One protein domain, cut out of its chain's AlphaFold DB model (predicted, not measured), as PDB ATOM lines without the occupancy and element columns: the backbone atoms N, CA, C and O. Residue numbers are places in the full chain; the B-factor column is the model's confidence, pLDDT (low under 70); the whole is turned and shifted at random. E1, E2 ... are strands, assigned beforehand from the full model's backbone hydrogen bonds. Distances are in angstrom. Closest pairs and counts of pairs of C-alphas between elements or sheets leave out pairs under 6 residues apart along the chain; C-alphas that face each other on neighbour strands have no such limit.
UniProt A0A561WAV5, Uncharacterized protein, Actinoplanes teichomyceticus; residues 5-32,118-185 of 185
ATOM      1  N   ILE A   5     130.308 141.181 156.443       52.81
ATOM      2  CA  ILE A   5     131.048 140.099 157.121       52.81
ATOM      3  C   ILE A   5     130.834 138.752 156.400       52.81
ATOM      4  O   ILE A   5     129.985 137.954 156.790       52.81
ATOM      5  N   GLY A   6     131.710 138.449 155.433       54.25
ATOM      6  CA  GLY A   6     132.053 137.078 155.014       54.25
ATOM      7  C   GLY A   6     131.410 136.544 153.721       54.25
ATOM      8  O   GLY A   6     130.239 136.769 153.439       54.25
ATOM      9  N   THR A   7     132.205 135.795 152.948       52.19
ATOM     10  CA  THR A   7     131.922 135.352 151.565       52.19
ATOM     11  C   THR A   7     131.703 133.843 151.389       52.19
ATOM     12  O   THR A   7     131.625 133.369 150.261       52.19
ATOM     13  N   ALA A   8     131.563 133.071 152.469       58.97
ATOM     14  CA  ALA A   8     131.120 131.679 152.375       58.97
ATOM     15  C   ALA A   8     130.354 131.274 153.638       58.97
ATOM     16  O   ALA A   8     130.947 131.055 154.697       58.97
ATOM     17  N   THR A   9     129.032 131.196 153.532       70.56
ATOM     18  CA  THR A   9     128.147 130.655 154.568       70.56
ATOM     19  C   THR A   9     127.281 129.551 153.975       70.56
ATOM     20  O   THR A   9     126.924 129.602 152.799       70.56
ATOM     21  N   MET A  10     126.962 128.535 154.782       88.75
ATOM     22  CA  MET A  10     125.916 127.581 154.411       88.75
ATOM     23  C   MET A  10     124.585 128.163 154.864       88.75
ATOM     24  O   MET A  10     124.383 128.397 156.058       88.75
ATOM     25  N   ILE A  11     123.710 128.431 153.907       87.50
ATOM     26  CA  ILE A  11     122.392 129.010 154.123       87.50
ATOM     27  C   ILE A  11     121.356 127.921 153.886       87.50
ATOM     28  O   ILE A  11     121.403 127.211 152.886       87.50
ATOM     29  N   THR A  12     120.415 127.780 154.808       90.25
ATOM     30  CA  THR A  12     119.281 126.868 154.678       90.25
ATOM     31  C   THR A  12     117.993 127.663 154.751       90.25
ATOM     32  O   THR A  12     117.824 128.475 155.661       90.25
ATOM     33  N   ILE A  13     117.085 127.404 153.815       86.81
ATOM     34  CA  ILE A  13     115.796 128.086 153.687       86.81
ATOM     35  C   ILE A  13     114.691 127.058 153.910       86.81
ATOM     36  O   ILE A  13     114.699 126.023 153.245       86.81
ATOM     37  N   ASN A  14     113.761 127.327 154.833       88.44
ATOM     38  CA  ASN A  14     112.618 126.449 155.141       88.44
ATOM     39  C   ASN A  14     113.021 124.977 155.371       88.44
ATOM     40  O   ASN A  14     112.415 124.066 154.816       88.44
ATOM     41  N   ASP A  15     114.092 124.761 156.146       84.62
ATOM     42  CA  ASP A  15     114.698 123.444 156.414       84.62
ATOM     43  C   ASP A  15     115.116 122.629 155.169       84.62
ATOM     44  O   ASP A  15     115.336 121.424 155.263       84.62
ATOM     45  N   GLY A  16     115.276 123.279 154.012       86.88
ATOM     46  CA  GLY A  16     115.733 122.645 152.776       86.88
ATOM     47  C   GLY A  16     117.223 122.284 152.748       86.88
ATOM     48  O   GLY A  16     117.933 122.317 153.755       86.88
ATOM     49  N   GLU A  17     117.715 121.962 151.552       89.62
ATOM     50  CA  GLU A  17     119.131 121.654 151.336       89.62
ATOM     51  C   GLU A  17     120.027 122.874 151.638       89.62
ATOM     52  O   GLU A  17     119.725 123.988 151.188       89.62
ATOM     53  N   PRO A  18     121.132 122.702 152.388       89.88
ATOM     54  CA  PRO A  18     122.116 123.754 152.601       89.88
ATOM     55  C   PRO A  18     122.761 124.208 151.288       89.88
ATOM     56  O   PRO A  18     123.213 123.396 150.485       89.88
ATOM     57  N   MET A  19     122.878 125.519 151.107       90.50
ATOM     58  CA  MET A  19     123.438 126.124 149.901       90.50
ATOM     59  C   MET A  19     124.486 127.181 150.233       90.50
ATOM     60  O   MET A  19     124.333 127.904 151.220       90.50
ATOM     61  N   PRO A  20     125.561 127.286 149.432       88.94
ATOM     62  CA  PRO A  20     126.544 128.336 149.615       88.94
ATOM     63  C   PRO A  20     125.914 129.696 149.303       88.94
ATOM     64  O   PRO A  20     125.203 129.855 148.309       88.94
ATOM     65  N   GLY A  21     126.208 130.681 150.143       86.06
ATOM     66  CA  GLY A  21     125.746 132.047 149.960       86.06
ATOM     67  C   GLY A  21     126.671 133.079 150.592       86.06
ATOM     68  O   GLY A  21     127.678 132.751 151.229       86.06
ATOM     69  N   SER A  22     126.315 134.343 150.390       86.06
ATOM     70  CA  SER A  22     126.907 135.479 151.096       86.06
ATOM     71  C   SER A  22     125.935 135.983 152.159       86.06
ATOM     72  O   SER A  22     124.721 135.819 152.038       86.06
ATOM     73  N   PHE A  23     126.467 136.573 153.226       82.69
ATOM     74  CA  PHE A  23     125.672 137.130 154.312       82.69
ATOM     75  C   PHE A  23     126.285 138.446 154.787       82.69
ATOM     76  O   PHE A  23     127.491 138.530 155.014       82.69
ATOM     77  N   ALA A  24     125.457 139.469 154.969       83.31
ATOM     78  CA  ALA A  24     125.880 140.754 155.499       83.31
ATOM     79  C   ALA A  24     124.855 141.305 156.492       83.31
ATOM     80  O   ALA A  24     123.645 141.155 156.321       83.31
ATOM     81  N   VAL A  25     125.363 141.969 157.531       79.25
ATOM     82  CA  VAL A  25     124.558 142.660 158.541       79.25
ATOM     83  C   VAL A  25     124.828 144.147 158.434       79.25
ATOM     84  O   VAL A  25     125.963 144.603 158.556       79.25
ATOM     85  N   GLU A  26     123.765 144.910 158.261       77.19
ATOM     86  CA  GLU A  26     123.785 146.358 158.288       77.19
ATOM     87  C   GLU A  26     123.167 146.837 159.596       77.19
ATOM     88  O   GLU A  26     122.051 146.478 159.969       77.19
ATOM     89  N   VAL A  27     123.906 147.666 160.324       75.25
ATOM     90  CA  VAL A  27     123.395 148.319 161.526       75.25
ATOM     91  C   VAL A  27     123.166 149.775 161.165       75.25
ATOM     92  O   VAL A  27     124.118 150.489 160.841       75.25
ATOM     93  N   ALA A  28     121.907 150.212 161.191       72.06
ATOM     94  CA  ALA A  28     121.614 151.633 161.103       72.06
ATOM     95  C   ALA A  28     122.229 152.330 162.321       72.06
ATOM     96  O   ALA A  28     122.139 151.824 163.438       72.06
ATOM     97  N   VAL A  29     122.855 153.482 162.119       75.00
ATOM     98  CA  VAL A  29     123.275 154.355 163.216       75.00
ATOM     99  C   VAL A  29     122.247 155.467 163.284       75.00
ATOM    100  O   VAL A  29     121.979 156.109 162.272       75.00
ATOM    101  N   ILE A  30     121.623 155.632 164.446       74.44
ATOM    102  CA  ILE A  30     120.694 156.732 164.681       74.44
ATOM    103  C   ILE A  30     121.478 157.809 165.412       74.44
ATOM    104  O   ILE A  30     121.885 157.612 166.562       74.44
ATOM    105  N   ASP A  31     121.694 158.928 164.731       78.31
ATOM    106  CA  ASP A  31     122.166 160.148 165.367       78.31
ATOM    107  C   ASP A  31     121.000 160.762 166.149       78.31
ATOM    108  O   ASP A  31     119.906 160.956 165.613       78.31
ATOM    109  N   TYR A  32     121.219 161.056 167.425       73.12
ATOM    110  CA  TYR A  32     120.243 161.757 168.246       73.12
ATOM    111  C   TYR A  32     120.916 162.855 169.062       73.12
ATOM    112  O   TYR A  32     122.092 162.777 169.428       73.12
ATOM    113  N   PRO A 118     122.781 152.416 168.348       73.00
ATOM    114  CA  PRO A 118     122.442 151.388 167.379       73.00
ATOM    115  C   PRO A 118     120.957 151.492 167.020       73.00
ATOM    116  O   PRO A 118     120.087 151.436 167.887       73.00
ATOM    117  N   GLY A 119     120.677 151.647 165.732       71.12
ATOM    118  CA  GLY A 119     119.341 151.589 165.166       71.12
ATOM    119  C   GLY A 119     118.909 150.165 164.840       71.12
ATOM    120  O   GLY A 119     119.461 149.178 165.338       71.12
ATOM    121  N   ARG A 120     117.900 150.052 163.966       72.12
ATOM    122  CA  ARG A 120     117.441 148.752 163.470       72.12
ATOM    123  C   ARG A 120     118.599 148.020 162.791       72.12
ATOM    124  O   ARG A 120     119.335 148.594 161.988       72.12
ATOM    125  N   LYS A 121     118.747 146.745 163.142       77.81
ATOM    126  CA  LYS A 121     119.643 145.822 162.453       77.81
ATOM    127  C   LYS A 121     118.874 145.254 161.270       77.81
ATOM    128  O   LYS A 121     117.795 144.703 161.469       77.81
ATOM    129  N   HIS A 122     119.421 145.426 160.080       83.94
ATOM    130  CA  HIS A 122     118.973 144.772 158.861       83.94
ATOM    131  C   HIS A 122     120.024 143.751 158.463       83.94
ATOM    132  O   HIS A 122     121.213 143.934 158.726       83.94
ATOM    133  N   TRP A 123     119.621 142.672 157.825       87.31
ATOM    134  CA  TRP A 123     120.571 141.741 157.248       87.31
ATOM    135  C   TRP A 123     120.087 141.272 155.893       87.31
ATOM    136  O   TRP A 123     118.890 141.234 155.602       87.31
ATOM    137  N   HIS A 124     121.045 140.926 155.043       90.00
ATOM    138  CA  HIS A 124     120.739 140.298 153.780       90.00
ATOM    139  C   HIS A 124     121.632 139.099 153.521       90.00
ATOM    140  O   HIS A 124     122.772 139.022 153.984       90.00
ATOM    141  N   ALA A 125     121.077 138.152 152.782       90.12
ATOM    142  CA  ALA A 125     121.784 136.988 152.297       90.12
ATOM    143  C   ALA A 125     121.514 136.800 150.809       90.12
ATOM    144  O   ALA A 125     120.401 137.049 150.352       90.12
ATOM    145  N   GLU A 126     122.510 136.347 150.062       91.75
ATOM    146  CA  GLU A 126     122.330 135.973 148.661       91.75
ATOM    147  C   GLU A 126     122.535 134.477 148.502       91.75
ATOM    148  O   GLU A 126     123.528 133.919 148.974       91.75
ATOM    149  N   VAL A 127     121.578 133.840 147.834       91.69
ATOM    150  CA  VAL A 127     121.595 132.412 147.530       91.69
ATOM    151  C   VAL A 127     121.356 132.190 146.044       91.69
ATOM    152  O   VAL A 127     120.659 132.966 145.387       91.69
ATOM    153  N   VAL A 128     121.916 131.104 145.518       91.06
ATOM    154  CA  VAL A 128     121.638 130.627 144.160       91.06
ATOM    155  C   VAL A 128     120.944 129.281 144.268       91.06
ATOM    156  O   VAL A 128     121.450 128.360 144.907       91.06
ATOM    157  N   THR A 129     119.780 129.169 143.643       90.75
ATOM    158  CA  THR A 129     118.935 127.975 143.693       90.75
ATOM    159  C   THR A 129     118.546 127.535 142.279       90.75
ATOM    160  O   THR A 129     118.768 128.256 141.306       90.75
ATOM    161  N   SER A 130     117.964 126.342 142.151       90.12
ATOM    162  CA  SER A 130     117.436 125.837 140.876       90.12
ATOM    163  C   SER A 130     115.958 126.177 140.641       90.12
ATOM    164  O   SER A 130     115.392 125.769 139.629       90.12
ATOM    165  N   ARG A 131     115.300 126.860 141.588       90.44
ATOM    166  CA  ARG A 131     113.870 127.195 141.534       90.44
ATOM    167  C   ARG A 131     113.600 128.520 142.230       90.44
ATOM    168  O   ARG A 131     114.200 128.813 143.252       90.44
ATOM    169  N   GLU A 132     112.655 129.290 141.717       92.31
ATOM    170  CA  GLU A 132     112.246 130.523 142.383       92.31
ATOM    171  C   GLU A 132     111.648 130.254 143.773       92.31
ATOM    172  O   GLU A 132     110.943 129.265 143.979       92.31
ATOM    173  N   ILE A 133     111.964 131.139 144.720       91.94
ATOM    174  CA  ILE A 133     111.373 131.184 146.060       91.94
ATOM    175  C   ILE A 133     110.222 132.184 145.987       91.94
ATOM    176  O   ILE A 133     110.459 133.385 145.858       91.94
ATOM    177  N   THR A 134     108.990 131.686 146.014       91.81
ATOM    178  CA  THR A 134     107.778 132.487 145.775       91.81
ATOM    179  C   THR A 134     107.040 132.856 147.061       91.81
ATOM    180  O   THR A 134     106.011 133.522 147.010       91.81
ATOM    181  N   GLU A 135     107.509 132.382 148.215       93.31
ATOM    182  CA  GLU A 135     106.917 132.661 149.521       93.31
ATOM    183  C   GLU A 135     107.122 134.125 149.949       93.31
ATOM    184  O   GLU A 135     108.192 134.696 149.755       93.31
ATOM    185  N   ASP A 136     106.130 134.722 150.617       90.31
ATOM    186  CA  ASP A 136     106.227 136.103 151.122       90.31
ATOM    187  C   ASP A 136     107.302 136.274 152.208       90.31
ATOM    188  O   ASP A 136     107.871 137.356 152.378       90.31
ATOM    189  N   ALA A 137     107.574 135.204 152.955       91.44
ATOM    190  CA  ALA A 137     108.601 135.140 153.979       91.44
ATOM    191  C   ALA A 137     109.137 133.711 154.109       91.44
ATOM    192  O   ALA A 137     108.414 132.735 153.914       91.44
ATOM    193  N   VAL A 138     110.407 133.596 154.486       91.19
ATOM    194  CA  VAL A 138     111.101 132.327 154.684       91.19
ATOM    195  C   VAL A 138     111.859 132.313 156.002       91.19
ATOM    196  O   VAL A 138     112.376 133.335 156.458       91.19
ATOM    197  N   SER A 139     111.954 131.132 156.606       92.31
ATOM    198  CA  SER A 139     112.877 130.892 157.715       92.31
ATOM    199  C   SER A 139     114.277 130.639 157.163       92.31
ATOM    200  O   SER A 139     114.448 129.886 156.203       92.31
ATOM    201  N   VAL A 140     115.281 131.279 157.756       90.62
ATOM    202  CA  VAL A 140     116.671 131.202 157.302       90.62
ATOM    203  C   VAL A 140     117.546 130.716 158.442       90.62
ATOM    204  O   VAL A 140     117.449 131.217 159.563       90.62
ATOM    205  N   ARG A 141     118.435 129.769 158.146       92.06
ATOM    206  CA  ARG A 141     119.554 129.373 159.004       92.06
ATOM    207  C   ARG A 141     120.862 129.631 158.274       92.06
ATOM    208  O   ARG A 141     120.966 129.331 157.093       92.06
ATOM    209  N   ILE A 142     121.846 130.181 158.971       89.38
ATOM    210  CA  ILE A 142     123.137 130.592 158.418       89.38
ATOM    211  C   ILE A 142     124.231 130.003 159.299       89.38
ATOM    212  O   ILE A 142     124.362 130.378 160.464       89.38
ATOM    213  N   GLN A 143     125.021 129.085 158.749       90.12
ATOM    214  CA  GLN A 143     126.164 128.504 159.439       90.12
ATOM    215  C   GLN A 143     127.449 129.233 159.035       90.12
ATOM    216  O   GLN A 143     127.820 129.259 157.859       90.12
ATOM    217  N   GLN A 144     128.128 129.832 160.016       84.56
ATOM    218  CA  GLN A 144     129.370 130.584 159.819       84.56
ATOM    219  C   GLN A 144     130.291 130.404 161.029       84.56
ATOM    220  O   GLN A 144     129.922 130.756 162.146       84.56
ATOM    221  N   GLY A 145     131.498 129.868 160.816       84.56
ATOM    222  CA  GLY A 145     132.531 129.787 161.860       84.56
ATOM    223  C   GLY A 145     132.099 129.063 163.144       84.56
ATOM    224  O   GLY A 145     132.360 129.566 164.231       84.56
ATOM    225  N   GLY A 146     131.390 127.930 163.032       85.50
ATOM    226  CA  GLY A 146     130.904 127.164 164.197       85.50
ATOM    227  C   GLY A 146     129.730 127.811 164.947       85.50
ATOM    228  O   GLY A 146     129.403 127.418 166.065       85.50
ATOM    229  N   LYS A 147     129.098 128.827 164.355       86.25
ATOM    230  CA  LYS A 147     127.881 129.451 164.872       86.25
ATOM    231  C   LYS A 147     126.731 129.221 163.908       86.25
ATOM    232  O   LYS A 147     126.894 129.369 162.695       86.25
ATOM    233  N   LEU A 148     125.569 128.891 164.464       87.62
ATOM    234  CA  LEU A 148     124.302 128.844 163.751       87.62
ATOM    235  C   LEU A 148     123.533 130.126 164.051       87.62
ATOM    236  O   LEU A 148     123.159 130.372 165.198       87.62
ATOM    237  N   ARG A 149     123.271 130.928 163.023       91.00
ATOM    238  CA  ARG A 149     122.366 132.074 163.113       91.00
ATOM    239  C   ARG A 149     121.043 131.763 162.441       91.00
ATOM    240  O   ARG A 149     121.026 131.001 161.480       91.00
ATOM    241  N   PHE A 150     119.945 132.324 162.930       91.12
ATOM    242  CA  PHE A 150     118.622 132.050 162.377       91.12
ATOM    243  C   PHE A 150     117.666 133.234 162.505       91.12
ATOM    244  O   PHE A 150     117.781 134.049 163.420       91.12
ATOM    245  N   GLY A 151     116.725 133.334 161.573       91.12
ATOM    246  CA  GLY A 151     115.745 134.414 161.529       91.12
ATOM    247  C   GLY A 151     114.730 134.232 160.408       91.12
ATOM    248  O   GLY A 151     114.621 133.153 159.826       91.12
ATOM    249  N   VAL A 152     113.994 135.300 160.113       92.62
ATOM    250  CA  VAL A 152     113.001 135.355 159.035       92.62
ATOM    251  C   VAL A 152     113.432 136.407 158.021       92.62
ATOM    252  O   VAL A 152     113.917 137.470 158.408       92.62
ATOM    253  N   ALA A 153     113.259 136.116 156.734       93.31
ATOM    254  CA  ALA A 153     113.530 137.058 155.657       93.31
ATOM    255  C   ALA A 153     112.453 137.030 154.579       93.31
ATOM    256  O   ALA A 153     111.787 136.020 154.373       93.31
ATOM    257  N   ARG A 154     112.341 138.132 153.844       95.50
ATOM    258  CA  ARG A 154     111.581 138.227 152.604       95.50
ATOM    259  C   ARG A 154     112.500 137.944 151.409       95.50
ATOM    260  O   ARG A 154     113.510 138.642 151.268       95.50
ATOM    261  N   PRO A 155     112.192 136.951 150.561       95.19
ATOM    262  CA  PRO A 155     112.949 136.698 149.345       95.19
ATOM    263  C   PRO A 155     112.610 137.729 148.261       95.19
ATOM    264  O   PRO A 155     111.473 138.176 148.124       95.19
ATOM    265  N   VAL A 156     113.618 138.110 147.486       95.94
ATOM    266  CA  VAL A 156     113.510 138.986 146.319       95.94
ATOM    267  C   VAL A 156     114.317 138.359 145.190       95.94
ATOM    268  O   VAL A 156     115.522 138.130 145.327       95.94
ATOM    269  N   LEU A 157     113.652 138.066 144.073       95.19
ATOM    270  CA  LEU A 157     114.303 137.590 142.858       95.19
ATOM    271  C   LEU A 157     115.279 138.660 142.344       95.19
ATOM    272  O   LEU A 157     114.879 139.794 142.087       95.19
ATOM    273  N   VAL A 158     116.556 138.298 142.203       94.62
ATOM    274  CA  VAL A 158     117.600 139.182 141.659       94.62
ATOM    275  C   VAL A 158     117.791 138.909 140.175       94.62
ATOM    276  O   VAL A 158     117.742 139.829 139.363       94.62
ATOM    277  N   SER A 159     118.002 137.643 139.815       94.56
ATOM    278  CA  SER A 159     118.145 137.222 138.425       94.56
ATOM    279  C   SER A 159     117.711 135.773 138.232       94.56
ATOM    280  O   SER A 159     117.690 134.968 139.166       94.56
ATOM    281  N   MET A 160     117.364 135.452 136.989       94.31
ATOM    282  CA  MET A 160     117.074 134.102 136.531       94.31
ATOM    283  C   MET A 160     117.810 133.896 135.210       94.31
ATOM    284  O   MET A 160     117.566 134.613 134.240       94.31
ATOM    285  N   GLU A 161     118.728 132.940 135.185       92.94
ATOM    286  CA  GLU A 161     119.583 132.647 134.036       92.94
ATOM    287  C   GLU A 161     119.406 131.189 133.609       92.94
ATOM    288  O   GLU A 161     119.244 130.301 134.445       92.94
ATOM    289  N   SER A 162     119.441 130.927 132.303       89.62
ATOM    290  CA  SER A 162     119.479 129.556 131.792       89.62
ATOM    291  C   SER A 162     120.882 128.979 131.986       89.62
ATOM    292  O   SER A 162     121.867 129.568 131.549       89.62
ATOM    293  N   ASP A 163     120.959 127.815 132.625       87.75
ATOM    294  CA  ASP A 163     122.195 127.075 132.888       87.75
ATOM    295  C   ASP A 163     122.214 125.790 132.050       87.75
ATOM    296  O   ASP A 163     122.038 124.670 132.533       87.75
ATOM    297  N   GLY A 164     122.342 125.973 130.735       86.00
ATOM    298  CA  GLY A 164     122.384 124.877 129.770       86.00
ATOM    299  C   GLY A 164     121.012 124.277 129.421       86.00
ATOM    300  O   GLY A 164     119.974 124.870 129.712       86.00
ATOM    301  N   PRO A 165     120.989 123.095 128.767       80.62
ATOM    302  CA  PRO A 165     119.803 122.576 128.078       80.62
ATOM    303  C   PRO A 165     118.569 122.371 128.961       80.62
ATOM    304  O   PRO A 165     117.461 122.393 128.445       80.62
ATOM    305  N   ASN A 166     118.759 122.160 130.267       77.50
ATOM    306  CA  ASN A 166     117.685 121.827 131.209       77.50
ATOM    307  C   ASN A 166     117.828 122.535 132.571       77.50
ATOM    308  O   ASN A 166     117.146 122.160 133.522       77.50
ATOM    309  N   GLY A 167     118.742 123.501 132.703       84.94
ATOM    310  CA  GLY A 167     119.045 124.153 133.976       84.94
ATOM    311  C   GLY A 167     118.544 125.590 134.026       84.94
ATOM    312  O   GLY A 167     118.602 126.318 133.035       84.94
ATOM    313  N   VAL A 168     118.090 126.014 135.202       90.94
ATOM    314  CA  VAL A 168     117.869 127.424 135.530       90.94
ATOM    315  C   VAL A 168     118.631 127.716 136.815       90.94
ATOM    316  O   VAL A 168     118.548 126.952 137.776       90.94
ATOM    317  N   ARG A 169     119.372 128.822 136.829       90.38
ATOM    318  CA  ARG A 169     119.997 129.386 138.022       90.38
ATOM    319  C   ARG A 169     119.206 130.607 138.442       90.38
ATOM    320  O   ARG A 169     119.084 131.566 137.686       90.38
ATOM    321  N   VAL A 170     118.673 130.559 139.653       93.19
ATOM    322  CA  VAL A 170     117.883 131.637 140.240       93.19
ATOM    323  C   VAL A 170     118.686 132.256 141.372       93.19
ATOM    324  O   VAL A 170     118.937 131.600 142.383       93.19
ATOM    325  N   ALA A 171     119.108 133.507 141.202       93.19
ATOM    326  CA  ALA A 171     119.717 134.283 142.270       93.19
ATOM    327  C   ALA A 171     118.616 134.983 143.073       93.19
ATOM    328  O   ALA A 171     117.817 135.748 142.524       93.19
ATOM    329  N   THR A 172     118.583 134.744 144.380       94.31
ATOM    330  CA  THR A 172     117.601 135.336 145.294       94.31
ATOM    331  C   THR A 172     118.324 136.064 146.416       94.31
ATOM    332  O   THR A 172     119.222 135.512 147.055       94.31
ATOM    333  N   ARG A 173     117.905 137.302 146.681       95.38
ATOM    334  CA  ARG A 173     118.332 138.073 147.845       95.38
ATOM    335  C   ARG A 173     117.279 137.952 148.937       95.38
ATOM    336  O   ARG A 173     116.101 138.188 148.701       95.38
ATOM    337  N   LEU A 174     117.705 137.583 150.131       93.75
ATOM    338  CA  LEU A 174     116.881 137.467 151.326       93.75
ATOM    339  C   LEU A 174     117.086 138.727 152.162       93.75
ATOM    340  O   LEU A 174     118.225 139.047 152.485       93.75
ATOM    341  N   HIS A 175     116.012 139.426 152.515       93.25
ATOM    342  CA  HIS A 175     116.041 140.617 153.363       93.25
ATOM    343  C   HIS A 175     115.377 140.322 154.705       93.25
ATOM    344  O   HIS A 175     114.181 140.041 154.729       93.25
ATOM    345  N   GLY A 176     116.120 140.386 155.807       89.88
ATOM    346  CA  GLY A 176     115.575 140.133 157.138       89.88
ATOM    347  C   GLY A 176     115.765 141.302 158.096       89.88
ATOM    348  O   GLY A 176     116.837 141.898 158.168       89.88
ATOM    349  N   ASP A 177     114.716 141.588 158.862       83.50
ATOM    350  CA  ASP A 177     114.704 142.625 159.887       83.50
ATOM    351  C   ASP A 177     115.042 142.054 161.270       83.50
ATOM    352  O   ASP A 177     114.656 140.938 161.627       83.50
ATOM    353  N   GLY A 178     115.711 142.862 162.092       75.94
ATOM    354  CA  GLY A 178     116.016 142.540 163.482       75.94
ATOM    355  C   GLY A 178     117.315 141.748 163.672       75.94
ATOM    356  O   GLY A 178     118.006 141.392 162.714       75.94
ATOM    357  N   PRO A 179     117.720 141.511 164.932       76.19
ATOM    358  CA  PRO A 179     118.863 140.653 165.209       76.19
ATOM    359  C   PRO A 179     118.535 139.205 164.827       76.19
ATOM    360  O   PRO A 179     117.471 138.693 165.170       76.19
ATOM    361  N   LEU A 180     119.474 138.521 164.174       84.06
ATOM    362  CA  LEU A 180     119.409 137.065 164.066       84.06
ATOM    363  C   LEU A 180     119.539 136.438 165.459       84.06
ATOM    364  O   LEU A 180     120.376 136.864 166.258       84.06
ATOM    365  N   GLY A 181     118.760 135.389 165.718       84.31
ATOM    366  CA  GLY A 181     119.049 134.469 166.812       84.31
ATOM    367  C   GLY A 181     120.388 133.773 166.562       84.31
ATOM    368  O   GLY A 181     120.770 133.562 165.412       84.31
ATOM    369  N   GLU A 182     121.118 133.425 167.621       88.62
ATOM    370  CA  GLU A 182     122.415 132.745 167.528       88.62
ATOM    371  C   GLU A 182     122.460 131.555 168.494       88.62
ATOM    372  O   GLU A 182     122.016 131.648 169.639       88.62
ATOM    373  N   ARG A 183     123.006 130.428 168.030       85.38
ATOM    374  CA  ARG A 183     123.294 129.234 168.828       85.38
ATOM    375  C   ARG A 183     124.698 128.730 168.489       85.38
ATOM    376  O   ARG A 183     125.089 128.706 167.323       85.38
ATOM    377  N   SER A 184     125.444 128.313 169.510       82.81
ATOM    378  CA  SER A 184     126.707 127.589 169.306       82.81
ATOM    379  C   SER A 184     126.380 126.195 168.764       82.81
ATOM    380  O   SER A 184     125.545 125.507 169.362       82.81
ATOM    381  N   SER A 185     126.950 125.832 167.611       63.31
ATOM    382  CA  SER A 185     126.733 124.518 166.983       63.31
ATOM    383  C   SER A 185     127.574 123.438 167.638       63.31
ATOM    384  O   SER A 185     128.762 123.741 167.889       63.31
TER     385      SER A 185
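This is residues 5 to 32 and 118 to 185 of the 185 residues of an uncharacterized protein of Actinoplanes teichomyceticus (UniProt A0A561WAV5). Six antiparallel strands ring a small closed barrel, E1, E2, E3, E6, E5, E4 and back to E1, with the short last strand E7 added at the first part of E5. The barrel is drawn out at both ends: the far end of E2, at Tyr 32, makes one end of the longest axis, and the turn of the E5 and E6 hairpin, at Pro 165, makes the other. The printed part has 96 residues, with no named helix and seven named strands, E1 to E7 in chain order; the class is all strand. The whole is compact, with a radius of gyration of the C-alphas of 14.3 A, and elongated, spanning 55 by 31 by 23 A.

Find C-alpha 9 at (128.147, 130.655, 154.568); there E1 begins and runs to residue 13. E2 follows, residues 19 to 32, 40.2 A from first to last C-alpha. After the cut, find C-alpha 118 at (122.442, 151.388, 167.379), where E3 begins; it runs 33.5 A to residue 129. Next come E4, residues 138 to 144, and E5, residues 147 to 162, 34.1 A and bending by 91 degrees at residue 152. E6, residues 168 to 177, measures 28.9 A. E7, residues 181 to 184, ends at C-alpha 184 (126.707, 127.589, 169.306).

Go round the closed barrel from E1. Hairpin E1 and E2 has N 11 and O 19 within hydrogen-bond range at 2.8 A. E2 is staggered: it pairs with E1 over residues 19 to 21 and with E3 over 21 to 29, where N 24 and O 124 are 2.9 A apart. E3 and E6 are antiparallel at 166 degrees, with N 125 and O 174 at 3.0 A. In the hairpin E5 and E6, look at N 156 and O 173, 2.8 A. In the hairpin E4 and E5, N 140 and O 151 are 2.9 A apart. E4 and E1 close the ring, with N 12 and O 141 at 2.8 A. E7 is not in the ring; it and E6 lie on one side of E5, E4 on the other side, and N 150 and O 181 are 2.9 A apart. E6 and E7 are apart. E4, E5 and E6 form a meander, each strand the antiparallel neighbour of the one before; E3 to E6 form a Greek key, that meander with E3 the antiparallel neighbour of E6.

The C-alphas of Tyr 32 and Pro 165, the two farthest apart, are 56.1 A apart. Residues 33 to 117 are not printed, and C-alphas 32 and 118 are 10.6 A apart across this cut. Of the links that are printed whole, E3 to E4 is short, with 8 residues, and the others are tight. The mean pLDDT of the printed part is 85.4; residues 5 to 8 and residue 185 are under 70.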